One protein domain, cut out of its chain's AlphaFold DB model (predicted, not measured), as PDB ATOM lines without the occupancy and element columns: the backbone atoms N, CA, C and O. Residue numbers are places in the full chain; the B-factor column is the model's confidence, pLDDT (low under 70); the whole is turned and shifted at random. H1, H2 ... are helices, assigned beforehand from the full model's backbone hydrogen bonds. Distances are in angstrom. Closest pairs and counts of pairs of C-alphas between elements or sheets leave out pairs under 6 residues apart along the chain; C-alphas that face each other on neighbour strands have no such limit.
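Overview. This is residues 43 to 140 of the 546 residues of the protein "Integrase catalytic domain-containing protein" of Anopheles quadriannulatus (UniProt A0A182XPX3). The longest helix, H2, is crossed by H3, and H1 packs on H2 as a loose helical hairpin. At the far end of H3 the short helix H4 makes a corner, an arm ending in an unnamed tail, residues 129 to 140. The printed part has 98 residues, all helix by class, in the order H1 H2 H3 H4, loose, with a radius of gyration of the C-alphas of 16.5 A and spans of 48 by 36 by 23 A.

Along the chain. H2, residues 63 to 84, is 32.3 A long; H3, residues 96 to 114, 27.0 A. H1, residues 43 to 55, begins at C-alpha 43 (11.510, 105.417, 12.821); H4, residues 116 to 128, ends at C-alpha 128 (0.904, 101.929, -0.073).

Arrangement. H2 touches H3 with residues 67 to 75 alone, closest C-alphas Gly 71 and Ser 102, 5.3 A, only just about perpendicular at 73 degrees. H1 touches H2, closest C-alphas Thr 53 and Ile 70, 7.4 A. H3 and H4 are close but not clearly touching. Every O i to N i+4 pair is within hydrogen-bond range in H1, H2 and H3; in H4, 8 of 9.

Size, cuts and confidence. The printed part has no cut; the link H2 to H3 is long. Residues 43 to 61 and 128 to 135 have pLDDT under 70.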
ATOM      1  N   THR A  43      11.404 106.883  12.750       43.47
ATOM      2  CA  THR A  43      11.510 105.417  12.821       43.47
ATOM      3  C   THR A  43      12.518 104.966  13.872       43.47
ATOM      4  O   THR A  43      12.317 103.937  14.518       43.47
ATOM      5  N   ASP A  44      13.556 105.765  14.092       40.88
ATOM      6  CA  ASP A  44      14.680 105.433  14.955       40.88
ATOM      7  C   ASP A  44      14.473 105.946  16.390       40.88
ATOM      8  O   ASP A  44      14.893 105.277  17.331       40.88
ATOM      9  N   ASP A  45      13.644 106.978  16.595       44.75
ATOM     10  CA  ASP A  45      13.047 107.327  17.895       44.75
ATOM     11  C   ASP A  45      12.248 106.153  18.471       44.75
ATOM     12  O   ASP A  45      12.358 105.803  19.648       44.75
ATOM     13  N   THR A  46      11.428 105.539  17.613       50.00
ATOM     14  CA  THR A  46      10.614 104.377  17.975       50.00
ATOM     15  C   THR A  46      11.522 103.215  18.374       50.00
ATOM     16  O   THR A  46      11.271 102.539  19.368       50.00
ATOM     17  N   ARG A  47      12.622 103.025  17.641       49.66
ATOM     18  CA  ARG A  47      13.642 101.992  17.862       49.66
ATOM     19  C   ARG A  47      14.412 102.208  19.170       49.66
ATOM     20  O   ARG A  47      14.550 101.270  19.948       49.66
ATOM     21  N   ALA A  48      14.830 103.441  19.447       43.72
ATOM     22  CA  ALA A  48      15.463 103.864  20.693       43.72
ATOM     23  C   ALA A  48      14.568 103.569  21.909       43.72
ATOM     24  O   ALA A  48      14.994 102.912  22.860       43.72
ATOM     25  N   ILE A  49      13.295 103.972  21.849       52.41
ATOM     26  CA  ILE A  49      12.317 103.700  22.911       52.41
ATOM     27  C   ILE A  49      12.054 102.192  23.051       52.41
ATOM     28  O   ILE A  49      11.943 101.699  24.173       52.41
ATOM     29  N   GLN A  50      12.005 101.435  21.951       52.75
ATOM     30  CA  GLN A  50      11.864  99.974  21.986       52.75
ATOM     31  C   GLN A  50      13.064  99.279  22.639       52.75
ATOM     32  O   GLN A  50      12.852  98.385  23.454       52.75
ATOM     33  N   ILE A  51      14.300  99.698  22.349       51.50
ATOM     34  CA  ILE A  51      15.517  99.173  22.992       51.50
ATOM     35  C   ILE A  51      15.460  99.432  24.501       51.50
ATOM     36  O   ILE A  51      15.528  98.485  25.287       51.50
ATOM     37  N   LEU A  52      15.188 100.676  24.908       47.62
ATOM     38  CA  LEU A  52      15.040 101.041  26.319       47.62
ATOM     39  C   LEU A  52      13.900 100.267  27.004       47.62
ATOM     40  O   LEU A  52      14.052  99.853  28.150       47.62
ATOM     41  N   THR A  53      12.790  99.995  26.310       51.56
ATOM     42  CA  THR A  53      11.663  99.171  26.807       51.56
ATOM     43  C   THR A  53      12.022  97.679  26.921       51.56
ATOM     44  O   THR A  53      11.473  96.962  27.757       51.56
ATOM     45  N   ARG A  54      12.963  97.194  26.101       50.88
ATOM     46  CA  ARG A  54      13.441  95.802  26.098       50.88
ATOM     47  C   ARG A  54      14.421  95.535  27.242       50.88
ATOM     48  O   ARG A  54      14.344  94.480  27.872       50.88
ATOM     49  N   GLU A  55      15.293  96.502  27.535       47.53
ATOM     50  CA  GLU A  55      16.256  96.453  28.646       47.53
ATOM     51  C   GLU A  55      15.634  96.826  29.997       47.53
ATOM     52  O   GLU A  55      15.899  96.157  31.001       47.53
ATOM     53  N   THR A  56      14.701  97.790  30.031       47.88
ATOM     54  CA  THR A  56      13.762  97.967  31.156       47.88
ATOM     55  C   THR A  56      12.704  96.861  31.150       47.88
ATOM     56  O   THR A  56      11.500  97.113  31.119       47.88
ATOM     57  N   HIS A  57      13.179  95.607  31.204       47.44
ATOM     58  CA  HIS A  57      12.390  94.383  31.235       47.44
ATOM     59  C   HIS A  57      11.073  94.585  31.986       47.44
ATOM     60  O   HIS A  57      11.066  95.056  33.128       47.44
ATOM     61  N   LEU A  58       9.982  94.067  31.419       49.62
ATOM     62  CA  LEU A  58       8.605  94.169  31.919       49.62
ATOM     63  C   LEU A  58       8.351  93.559  33.329       49.62
ATOM     64  O   LEU A  58       7.204  93.452  33.751       49.62
ATOM     65  N   LYS A  59       9.404  93.225  34.095       44.53
ATOM     66  CA  LYS A  59       9.480  92.733  35.489       44.53
ATOM     67  C   LYS A  59       8.712  93.572  36.532       44.53
ATOM     68  O   LYS A  59       8.673  93.192  37.701       44.53
ATOM     69  N   SER A  60       8.064  94.678  36.158       50.94
ATOM     70  CA  SER A  60       7.104  95.351  37.039       50.94
ATOM     71  C   SER A  60       5.949  94.411  37.401       50.94
ATOM     72  O   SER A  60       5.252  93.890  36.532       50.94
ATOM     73  N   GLY A  61       5.694  94.248  38.701       61.97
ATOM     74  CA  GLY A  61       4.537  93.511  39.224       61.97
ATOM     75  C   GLY A  61       3.223  94.306  39.254       61.97
ATOM     76  O   GLY A  61       2.234  93.813  39.795       61.97
ATOM     77  N   ARG A  62       3.193  95.550  38.744       79.38
ATOM     78  CA  ARG A  62       1.996  96.418  38.723       79.38
ATOM     79  C   ARG A  62       1.921  97.225  37.426       79.38
ATOM     80  O   ARG A  62       2.913  97.843  37.038       79.38
ATOM     81  N   TRP A  63       0.731  97.292  36.822       85.12
ATOM     82  CA  TRP A  63       0.460  98.097  35.620       85.12
ATOM     83  C   TRP A  63       0.907  99.558  35.780       85.12
ATOM     84  O   TRP A  63       1.794 100.006  35.066       85.12
ATOM     85  N   THR A  64       0.409 100.255  36.806       84.19
ATOM     86  CA  THR A  64       0.691 101.685  37.031       84.19
ATOM     87  C   THR A  64       2.160 102.007  37.324       84.19
ATOM     88  O   THR A  64       2.573 103.154  37.171       84.19
ATOM     89  N   ARG A  65       2.975 101.023  37.741       82.81
ATOM     90  CA  ARG A  65       4.434 101.198  37.856       82.81
ATOM     91  C   ARG A  65       5.112 101.073  36.491       82.81
ATOM     92  O   ARG A  65       6.007 101.857  36.220       82.81
ATOM     93  N   LEU A  66       4.672 100.142  35.638       81.94
ATOM     94  CA  LEU A  66       5.179 100.016  34.265       81.94
ATOM     95  C   LEU A  66       4.853 101.275  33.447       81.94
ATOM     96  O   LEU A  66       5.750 101.893  32.890       81.94
ATOM     97  N   GLU A  67       3.584 101.682  33.463       83.62
ATOM     98  CA  GLU A  67       3.051 102.891  32.823       83.62
ATOM     99  C   GLU A  67       3.876 104.145  33.175       83.62
ATOM    100  O   GLU A  67       4.372 104.839  32.292       83.62
ATOM    101  N   ARG A  68       4.119 104.387  34.474       84.56
ATOM    102  CA  ARG A  68       4.916 105.534  34.948       84.56
ATOM    103  C   ARG A  68       6.411 105.397  34.647       84.56
ATOM    104  O   ARG A  68       7.051 106.406  34.373       84.56
ATOM    105  N   SER A  69       6.978 104.188  34.681       83.00
ATOM    106  CA  SER A  69       8.380 103.971  34.297       83.00
ATOM    107  C   SER A  69       8.623 104.312  32.826       83.00
ATOM    108  O   SER A  69       9.575 105.031  32.536       83.00
ATOM    109  N   ILE A  70       7.739 103.885  31.917       81.19
ATOM    110  CA  ILE A  70       7.823 104.267  30.500       81.19
ATOM    111  C   ILE A  70       7.590 105.776  30.327       81.19
ATOM    112  O   ILE A  70       8.330 106.408  29.580       81.19
ATOM    113  N   GLY A  71       6.676 106.391  31.087       83.81
ATOM    114  CA  GLY A  71       6.456 107.844  31.047       83.81
ATOM    115  C   GLY A  71       7.691 108.668  31.400       83.81
ATOM    116  O   GLY A  71       7.997 109.641  30.712       83.81
ATOM    117  N   TYR A  72       8.462 108.251  32.407       81.62
ATOM    118  CA  TYR A  72       9.732 108.909  32.722       81.62
ATOM    119  C   TYR A  72      10.815 108.675  31.655       81.62
ATOM    120  O   TYR A  72      11.604 109.585  31.410       81.62
ATOM    121  N   VAL A  73      10.832 107.521  30.973       80.81
ATOM    122  CA  VAL A  73      11.729 107.278  29.822       80.81
ATOM    123  C   VAL A  73      11.359 108.175  28.634       80.81
ATOM    124  O   VAL A  73      12.235 108.822  28.066       80.81
ATOM    125  N   VAL A  74      10.070 108.285  28.295       80.06
ATOM    126  CA  VAL A  74       9.577 109.181  27.232       80.06
ATOM    127  C   VAL A  74       9.914 110.638  27.552       80.06
ATOM    128  O   VAL A  74      10.488 111.332  26.712       80.06
ATOM    129  N   ARG A  75       9.656 111.091  28.787       82.50
ATOM    130  CA  ARG A  75      10.048 112.434  29.233       82.50
ATOM    131  C   ARG A  75      11.558 112.650  29.153       82.50
ATOM    132  O   ARG A  75      11.977 113.725  28.745       82.50
ATOM    133  N   PHE A  76      12.378 111.669  29.535       81.62
ATOM    134  CA  PHE A  76      13.837 111.779  29.441       81.62
ATOM    135  C   PHE A  76      14.296 111.986  27.991       81.62
ATOM    136  O   PHE A  76      15.066 112.908  27.730       81.62
ATOM    137  N   VAL A  77      13.767 111.201  27.044       79.25
ATOM    138  CA  VAL A  77      14.064 111.349  25.608       79.25
ATOM    139  C   VAL A  77      13.613 112.716  25.082       79.25
ATOM    140  O   VAL A  77      14.389 113.392  24.405       79.25
ATOM    141  N   ASN A  78      12.409 113.174  25.434       80.06
ATOM    142  CA  ASN A  78      11.921 114.498  25.033       80.06
ATOM    143  C   ASN A  78      12.786 115.621  25.631       80.06
ATOM    144  O   ASN A  78      13.229 116.508  24.910       80.06
ATOM    145  N   ASN A  79      13.118 115.548  26.922       81.81
ATOM    146  CA  ASN A  79      13.986 116.513  27.602       81.81
ATOM    147  C   ASN A  79      15.418 116.542  27.043       81.81
ATOM    148  O   ASN A  79      16.051 117.597  27.061       81.81
ATOM    149  N   ALA A  80      15.932 115.418  26.534       79.69
ATOM    150  CA  ALA A  80      17.205 115.384  25.818       79.69
ATOM    151  C   ALA A  80      17.121 116.145  24.482       79.69
ATOM    152  O   ALA A  80      18.025 116.918  24.172       79.69
ATOM    153  N   ARG A  81      16.013 116.018  23.736       75.38
ATOM    154  CA  ARG A  81      15.774 116.808  22.511       75.38
ATOM    155  C   ARG A  81      15.552 118.284  22.798       75.38
ATOM    156  O   ARG A  81      16.112 119.107  22.092       75.38
ATOM    157  N   HIS A  82      14.809 118.624  23.850       79.38
ATOM    158  CA  HIS A  82      14.579 120.017  24.238       79.38
ATOM    159  C   HIS A  82      15.891 120.769  24.526       79.38
ATOM    160  O   HIS A  82      16.003 121.948  24.209       79.38
ATOM    161  N   ARG A  83      16.928 120.075  25.021       73.50
ATOM    162  CA  ARG A  83      18.291 120.626  25.155       73.50
ATOM    163  C   ARG A  83      19.033 120.821  23.827       73.50
ATOM    164  O   ARG A  83      19.908 121.672  23.774       73.50
ATOM    165  N   LEU A  84      18.710 120.049  22.788       75.25
ATOM    166  CA  LEU A  84      19.264 120.204  21.434       75.25
ATOM    167  C   LEU A  84      18.532 121.286  20.619       75.25
ATOM    168  O   LEU A  84      19.061 121.749  19.616       75.25
ATOM    169  N   THR A  85      17.323 121.680  21.034       74.19
ATOM    170  CA  THR A  85      16.477 122.679  20.354       74.19
ATOM    171  C   THR A  85      16.178 123.909  21.220       74.19
ATOM    172  O   THR A  85      15.187 124.595  20.984       74.19
ATOM    173  N   GLU A  86      16.996 124.155  22.250       72.19
ATOM    174  CA  GLU A  86      16.923 125.298  23.186       72.19
ATOM    175  C   GLU A  86      15.540 125.553  23.829       72.19
ATOM    176  O   GLU A  86      15.222 126.653  24.280       72.19
ATOM    177  N   THR A  87      14.702 124.518  23.925       75.50
ATOM    178  CA  THR A  87      13.332 124.610  24.452       75.50
ATOM    179  C   THR A  87      13.246 124.225  25.940       75.50
ATOM    180  O   THR A  87      14.081 123.473  26.454       75.50
ATOM    181  N   PRO A  88      12.249 124.742  26.690       75.44
ATOM    182  CA  PRO A  88      12.179 124.559  28.138       75.44
ATOM    183  C   PRO A  88      11.931 123.099  28.556       75.44
ATOM    184  O   PRO A  88      10.944 122.468  28.186       75.44
ATOM    185  N   VAL A  89      12.826 122.586  29.402       79.31
ATOM    186  CA  VAL A  89      12.842 121.202  29.910       79.31
ATOM    187  C   VAL A  89      11.677 120.937  30.878       79.31
ATOM    188  O   VAL A  89      11.564 121.598  31.912       79.31
ATOM    189  N   THR A  90      10.864 119.910  30.611       79.44
ATOM    190  CA  THR A  90       9.696 119.539  31.431       79.44
ATOM    191  C   THR A  90      10.103 118.930  32.781       79.44
ATOM    192  O   THR A  90      10.923 118.008  32.843       79.44
ATOM    193  N   ARG A  91       9.503 119.409  33.882       80.12
ATOM    194  CA  ARG A  91       9.764 118.974  35.273       80.12
ATOM    195  C   ARG A  91       8.453 118.705  36.033       80.12
ATOM    196  O   ARG A  91       7.379 119.043  35.549       80.12
ATOM    197  N   GLY A  92       8.535 118.114  37.229       83.38
ATOM    198  CA  GLY A  92       7.375 117.829  38.095       83.38
ATOM    199  C   GLY A  92       6.778 116.422  37.904       83.38
ATOM    200  O   GLY A  92       7.469 115.541  37.390       83.38
ATOM    201  N   PRO A  93       5.519 116.162  38.309       86.75
ATOM    202  CA  PRO A  93       4.855 114.872  38.086       86.75
ATOM    203  C   PRO A  93       4.594 114.603  36.592       86.75
ATOM    204  O   PRO A  93       4.620 115.526  35.781       86.75
ATOM    205  N   LEU A  94       4.335 113.341  36.224       86.19
ATOM    206  CA  LEU A  94       3.914 112.964  34.862       86.19
ATOM    207  C   LEU A  94       2.516 113.506  34.534       86.19
ATOM    208  O   LEU A  94       1.610 113.414  35.369       86.19
ATOM    209  N   THR A  95       2.338 114.018  33.317       88.25
ATOM    210  CA  THR A  95       1.050 114.494  32.798       88.25
ATOM    211  C   THR A  95       0.176 113.330  32.321       88.25
ATOM    212  O   THR A  95       0.643 112.210  32.100       88.25
ATOM    213  N   GLN A  96      -1.122 113.587  32.129       85.38
ATOM    214  CA  GLN A  96      -2.031 112.593  31.550       85.38
ATOM    215  C   GLN A  96      -1.643 112.224  30.107       85.38
ATOM    216  O   GLN A  96      -1.797 111.071  29.709       85.38
ATOM    217  N   GLU A  97      -1.101 113.167  29.339       84.94
ATOM    218  CA  GLU A  97      -0.671 112.951  27.954       84.94
ATOM    219  C   GLU A  97       0.551 112.031  27.873       84.94
ATOM    220  O   GLU A  97       0.567 111.108  27.059       84.94
ATOM    221  N   GLU A  98       1.530 112.207  28.768       84.44
ATOM    222  CA  GLU A  98       2.697 111.321  28.880       84.44
ATOM    223  C   GLU A  98       2.291 109.901  29.291       84.44
ATOM    224  O   GLU A  98       2.818 108.926  28.751       84.44
ATOM    225  N   LEU A  99       1.321 109.754  30.200       84.56
ATOM    226  CA  LEU A  99       0.780 108.444  30.584       84.56
ATOM    227  C   LEU A  99       0.033 107.779  29.413       84.56
ATOM    228  O   LEU A  99       0.260 106.602  29.137       84.56
ATOM    229  N   LEU A 100      -0.768 108.532  28.651       84.75
ATOM    230  CA  LEU A 100      -1.436 108.036  27.439       84.75
ATOM    231  C   LEU A 100      -0.451 107.714  26.301       84.75
ATOM    232  O   LEU A 100      -0.700 106.807  25.508       84.75
ATOM    233  N   ALA A 101       0.662 108.441  26.178       81.88
ATOM    234  CA  ALA A 101       1.752 108.091  25.266       81.88
ATOM    235  C   ALA A 101       2.450 106.794  25.714       81.88
ATOM    236  O   ALA A 101       2.703 105.912  24.896       81.88
ATOM    237  N   SER A 102       2.668 106.633  27.021       83.69
ATOM    238  CA  SER A 102       3.263 105.431  27.619       83.69
ATOM    239  C   SER A 102       2.398 104.192  27.415       83.69
ATOM    240  O   SER A 102       2.907 103.157  26.994       83.69
ATOM    241  N   GLU A 103       1.086 104.293  27.658       86.12
ATOM    242  CA  GLU A 103       0.123 103.216  27.408       86.12
ATOM    243  C   GLU A 103       0.151 102.787  25.926       86.12
ATOM    244  O   GLU A 103       0.276 101.595  25.635       86.12
ATOM    245  N   ARG A 104       0.151 103.753  24.992       84.56
ATOM    246  CA  ARG A 104       0.275 103.496  23.544       84.56
ATOM    247  C   ARG A 104       1.589 102.796  23.176       84.56
ATOM    248  O   ARG A 104       1.546 101.784  22.480       84.56
ATOM    249  N   ILE A 105       2.733 103.272  23.675       81.62
ATOM    250  CA  ILE A 105       4.059 102.669  23.437       81.62
ATOM    251  C   ILE A 105       4.110 101.226  23.956       81.62
ATOM    252  O   ILE A 105       4.543 100.325  23.235       81.62
ATOM    253  N   ILE A 106       3.613 100.986  25.174       83.69
ATOM    254  CA  ILE A 106       3.552  99.645  25.765       83.69
ATOM    255  C   ILE A 106       2.694  98.720  24.892       83.69
ATOM    256  O   ILE A 106       3.115  97.604  24.593       83.69
ATOM    257  N   PHE A 107       1.508  99.152  24.452       86.75
ATOM    258  CA  PHE A 107       0.646  98.309  23.619       86.75
ATOM    259  C   PHE A 107       1.230  98.058  22.224       86.75
ATOM    260  O   PHE A 107       1.164  96.924  21.751       86.75
ATOM    261  N   ALA A 108       1.860  99.056  21.598       83.38
ATOM    262  CA  ALA A 108       2.524  98.896  20.307       83.38
ATOM    263  C   ALA A 108       3.682  97.882  20.382       83.38
ATOM    264  O   ALA A 108       3.810  97.032  19.499       83.38
ATOM    265  N   GLN A 109       4.470  97.900  21.463       82.69
ATOM    266  CA  GLN A 109       5.513  96.896  21.706       82.69
ATOM    267  C   GLN A 109       4.921  95.496  21.930       82.69
ATOM    268  O   GLN A 109       5.361  94.533  21.307       82.69
ATOM    269  N   VAL A 110       3.873  95.375  22.752       85.75
ATOM    270  CA  VAL A 110       3.176  94.099  23.013       85.75
ATOM    271  C   VAL A 110       2.577  93.493  21.737       85.75
ATOM    272  O   VAL A 110       2.547  92.273  21.583       85.75
ATOM    273  N   GLN A 111       2.089  94.328  20.819       86.19
ATOM    274  CA  GLN A 111       1.579  93.885  19.523       86.19
ATOM    275  C   GLN A 111       2.703  93.490  18.563       86.19
ATOM    276  O   GLN A 111       2.565  92.484  17.874       86.19
ATOM    277  N   LEU A 112       3.828  94.211  18.553       83.88
ATOM    278  CA  LEU A 112       5.007  93.855  17.758       83.88
ATOM    279  C   LEU A 112       5.643  92.533  18.222       83.88
ATOM    280  O   LEU A 112       6.078  91.746  17.388       83.88
ATOM    281  N   GLU A 113       5.647  92.255  19.528       83.38
ATOM    282  CA  GLU A 113       6.122  90.983  20.091       83.38
ATOM    283  C   GLU A 113       5.190  89.796  19.788       83.38
ATOM    284  O   GLU A 113       5.663  88.670  19.645       83.38
ATOM    285  N   ALA A 114       3.874  90.022  19.704       85.62
ATOM    286  CA  ALA A 114       2.883  88.947  19.577       85.62
ATOM    287  C   ALA A 114       2.331  88.721  18.159       85.62
ATOM    288  O   ALA A 114       1.851  87.623  17.874       85.62
ATOM    289  N   PHE A 115       2.372  89.741  17.299       86.81
ATOM    290  CA  PHE A 115       1.807  89.752  15.944       86.81
ATOM    291  C   PHE A 115       2.779  90.414  14.934       86.81
ATOM    292  O   PHE A 115       2.393  91.352  14.229       86.81
ATOM    293  N   PRO A 116       4.070  90.011  14.882       83.44
ATOM    294  CA  PRO A 116       5.103  90.741  14.141       83.44
ATOM    295  C   PRO A 116       4.825  90.831  12.636       83.44
ATOM    296  O   PRO A 116       5.065  91.877  12.033       83.44
ATOM    297  N   GLU A 117       4.296  89.770  12.021       83.69
ATOM    298  CA  GLU A 117       4.009  89.759  10.581       83.69
ATOM    299  C   GLU A 117       2.746  90.564  10.250       83.69
ATOM    300  O   GLU A 117       2.737  91.310   9.271       83.69
ATOM    301  N   GLU A 118       1.711  90.514  11.096       83.69
ATOM    302  CA  GLU A 118       0.538  91.377  10.943       83.69
ATOM    303  C   GLU A 118       0.885  92.864  11.123       83.69
ATOM    304  O   GLU A 118       0.413  93.696  10.347       83.69
ATOM    305  N   VAL A 119       1.759  93.211  12.080       82.88
ATOM    306  CA  VAL A 119       2.263  94.586  12.258       82.88
ATOM    307  C   VAL A 119       3.037  95.062  11.023       82.88
ATOM    308  O   VAL A 119       2.844  96.203  10.602       82.88
ATOM    309  N   LYS A 120       3.886  94.219  10.413       82.69
ATOM    310  CA  LYS A 120       4.591  94.562   9.161       82.69
ATOM    311  C   LYS A 120       3.613  94.805   8.011       82.69
ATOM    312  O   LYS A 120       3.710  95.839   7.356       82.69
ATOM    313  N   LEU A 121       2.677  93.878   7.784       82.25
ATOM    314  CA  LEU A 121       1.713  93.950   6.681       82.25
ATOM    315  C   LEU A 121       0.838  95.203   6.782       82.25
ATOM    316  O   LEU A 121       0.776  95.981   5.832       82.25
ATOM    317  N   LEU A 122       0.247  95.462   7.952       80.25
ATOM    318  CA  LEU A 122      -0.586  96.649   8.158       80.25
ATOM    319  C   LEU A 122       0.220  97.951   7.989       80.25
ATOM    320  O   LEU A 122      -0.283  98.909   7.405       80.25
ATOM    321  N   LYS A 123       1.492  97.989   8.424       81.06
ATOM    322  CA  LYS A 123       2.380  99.152   8.218       81.06
ATOM    323  C   LYS A 123       2.805  99.349   6.759       81.06
ATOM    324  O   LYS A 123       3.086 100.483   6.379       81.06
ATOM    325  N   GLN A 124       2.846  98.295   5.943       77.06
ATOM    326  CA  GLN A 124       3.028  98.419   4.491       77.06
ATOM    327  C   GLN A 124       1.763  98.979   3.833       77.06
ATOM    328  O   GLN A 124       1.849  99.972   3.120       77.06
ATOM    329  N   GLN A 125       0.582  98.436   4.148       74.81
ATOM    330  CA  GLN A 125      -0.691  98.934   3.607       74.81
ATOM    331  C   GLN A 125      -0.953 100.407   3.967       74.81
ATOM    332  O   GLN A 125      -1.427 101.174   3.135       74.81
ATOM    333  N   ALA A 126      -0.578 100.837   5.177       73.88
ATOM    334  CA  ALA A 126      -0.665 102.239   5.591       73.88
ATOM    335  C   ALA A 126       0.241 103.191   4.776       73.88
ATOM    336  O   ALA A 126      -0.020 104.390   4.750       73.88
ATOM    337  N   ARG A 127       1.289 102.676   4.114       71.62
ATOM    338  CA  ARG A 127       2.192 103.439   3.230       71.62
ATOM    339  C   ARG A 127       1.795 103.355   1.756       71.62
ATOM    340  O   ARG A 127       1.970 104.322   1.031       71.62
ATOM    341  N   GLU A 128       1.285 102.205   1.321       65.12
ATOM    342  CA  GLU A 128       0.904 101.929  -0.073       65.12
ATOM    343  C   GLU A 128      -0.504 102.446  -0.435       65.12
ATOM    344  O   GLU A 128      -0.859 102.500  -1.609       65.12
ATOM    345  N   GLY A 129      -1.304 102.856   0.555       57.62
ATOM    346  CA  GLY A 129      -2.626 103.445   0.345       57.62
ATOM    347  C   GLY A 129      -3.767 102.424   0.266       57.62
ATOM    348  O   GLY A 129      -3.574 101.208   0.272       57.62
ATOM    349  N   ARG A 130      -5.010 102.928   0.223       51.97
ATOM    350  CA  ARG A 130      -6.233 102.103   0.353       51.97
ATOM    351  C   ARG A 130      -6.498 101.144  -0.813       51.97
ATOM    352  O   ARG A 130      -7.344 100.266  -0.669       51.97
ATOM    353  N   GLU A 131      -5.809 101.301  -1.937       42.94
ATOM    354  CA  GLU A 131      -6.009 100.478  -3.134       42.94
ATOM    355  C   GLU A 131      -5.324  99.103  -3.014       42.94
ATOM    356  O   GLU A 131      -5.815  98.110  -3.554       42.94
ATOM    357  N   VAL A 132      -4.246  98.995  -2.226       45.03
ATOM    358  CA  VAL A 132      -3.472  97.751  -2.075       45.03
ATOM    359  C   VAL A 132      -4.026  96.886  -0.934       45.03
ATOM    360  O   VAL A 132      -3.492  96.783   0.176       45.03
ATOM    361  N   ASN A 133      -5.147  96.219  -1.215       47.84
ATOM    362  CA  ASN A 133      -5.873  95.386  -0.253       47.84
ATOM    363  C   ASN A 133      -5.220  93.996  -0.037       47.84
ATOM    364  O   ASN A 133      -5.830  92.953  -0.289       47.84
ATOM    365  N   ARG A 134      -3.960  93.973   0.434       58.62
ATOM    366  CA  ARG A 134      -3.241  92.767   0.897       58.62
ATOM    367  C   ARG A 134      -3.937  92.165   2.123       58.62
ATOM    368  O   ARG A 134      -3.585  92.448   3.264       58.62
ATOM    369  N   ALA A 135      -4.940  91.325   1.885       62.09
ATOM    370  CA  ALA A 135      -5.668  90.644   2.947       62.09
ATOM    371  C   ALA A 135      -4.734  89.786   3.823       62.09
ATOM    372  O   ALA A 135      -3.922  89.010   3.316       62.09
ATOM    373  N   LEU A 136      -4.907  89.871   5.147       71.81
ATOM    374  CA  LEU A 136      -4.285  88.936   6.085       71.81
ATOM    375  C   LEU A 136      -4.625  87.488   5.708       71.81
ATOM    376  O   LEU A 136      -5.743  87.185   5.280       71.81
ATOM    377  N   GLN A 137      -3.682  86.568   5.919       74.81
ATOM    378  CA  GLN A 137      -3.946  85.150   5.693       74.81
ATOM    379  C   GLN A 137      -5.057  84.645   6.628       74.81
ATOM    380  O   GLN A 137      -5.097  84.992   7.808       74.81
ATOM    381  N   LYS A 138      -5.912  83.742   6.126       73.50
ATOM    382  CA  LYS A 138      -7.012  83.107   6.887       73.50
ATOM    383  C   LYS A 138      -6.544  82.333   8.136       73.50
ATOM    384  O   LYS A 138      -7.363  82.011   8.995       73.50
ATOM    385  N   SER A 139      -5.247  82.034   8.215       76.06
ATOM    386  CA  SER A 139      -4.522  81.416   9.331       76.06
ATOM    387  C   SER A 139      -4.195  82.381  10.482       76.06
ATOM    388  O   SER A 139      -4.010  81.919  11.607       76.06
ATOM    389  N   SER A 140      -4.128  83.698  10.238       78.31
ATOM    390  CA  SER A 140      -3.775  84.690  11.263       78.31
ATOM    391  C   SER A 140      -4.811  84.732  12.388       78.31
ATOM    392  O   SER A 140      -6.025  84.746  12.157       78.31
TER     393      SER A 140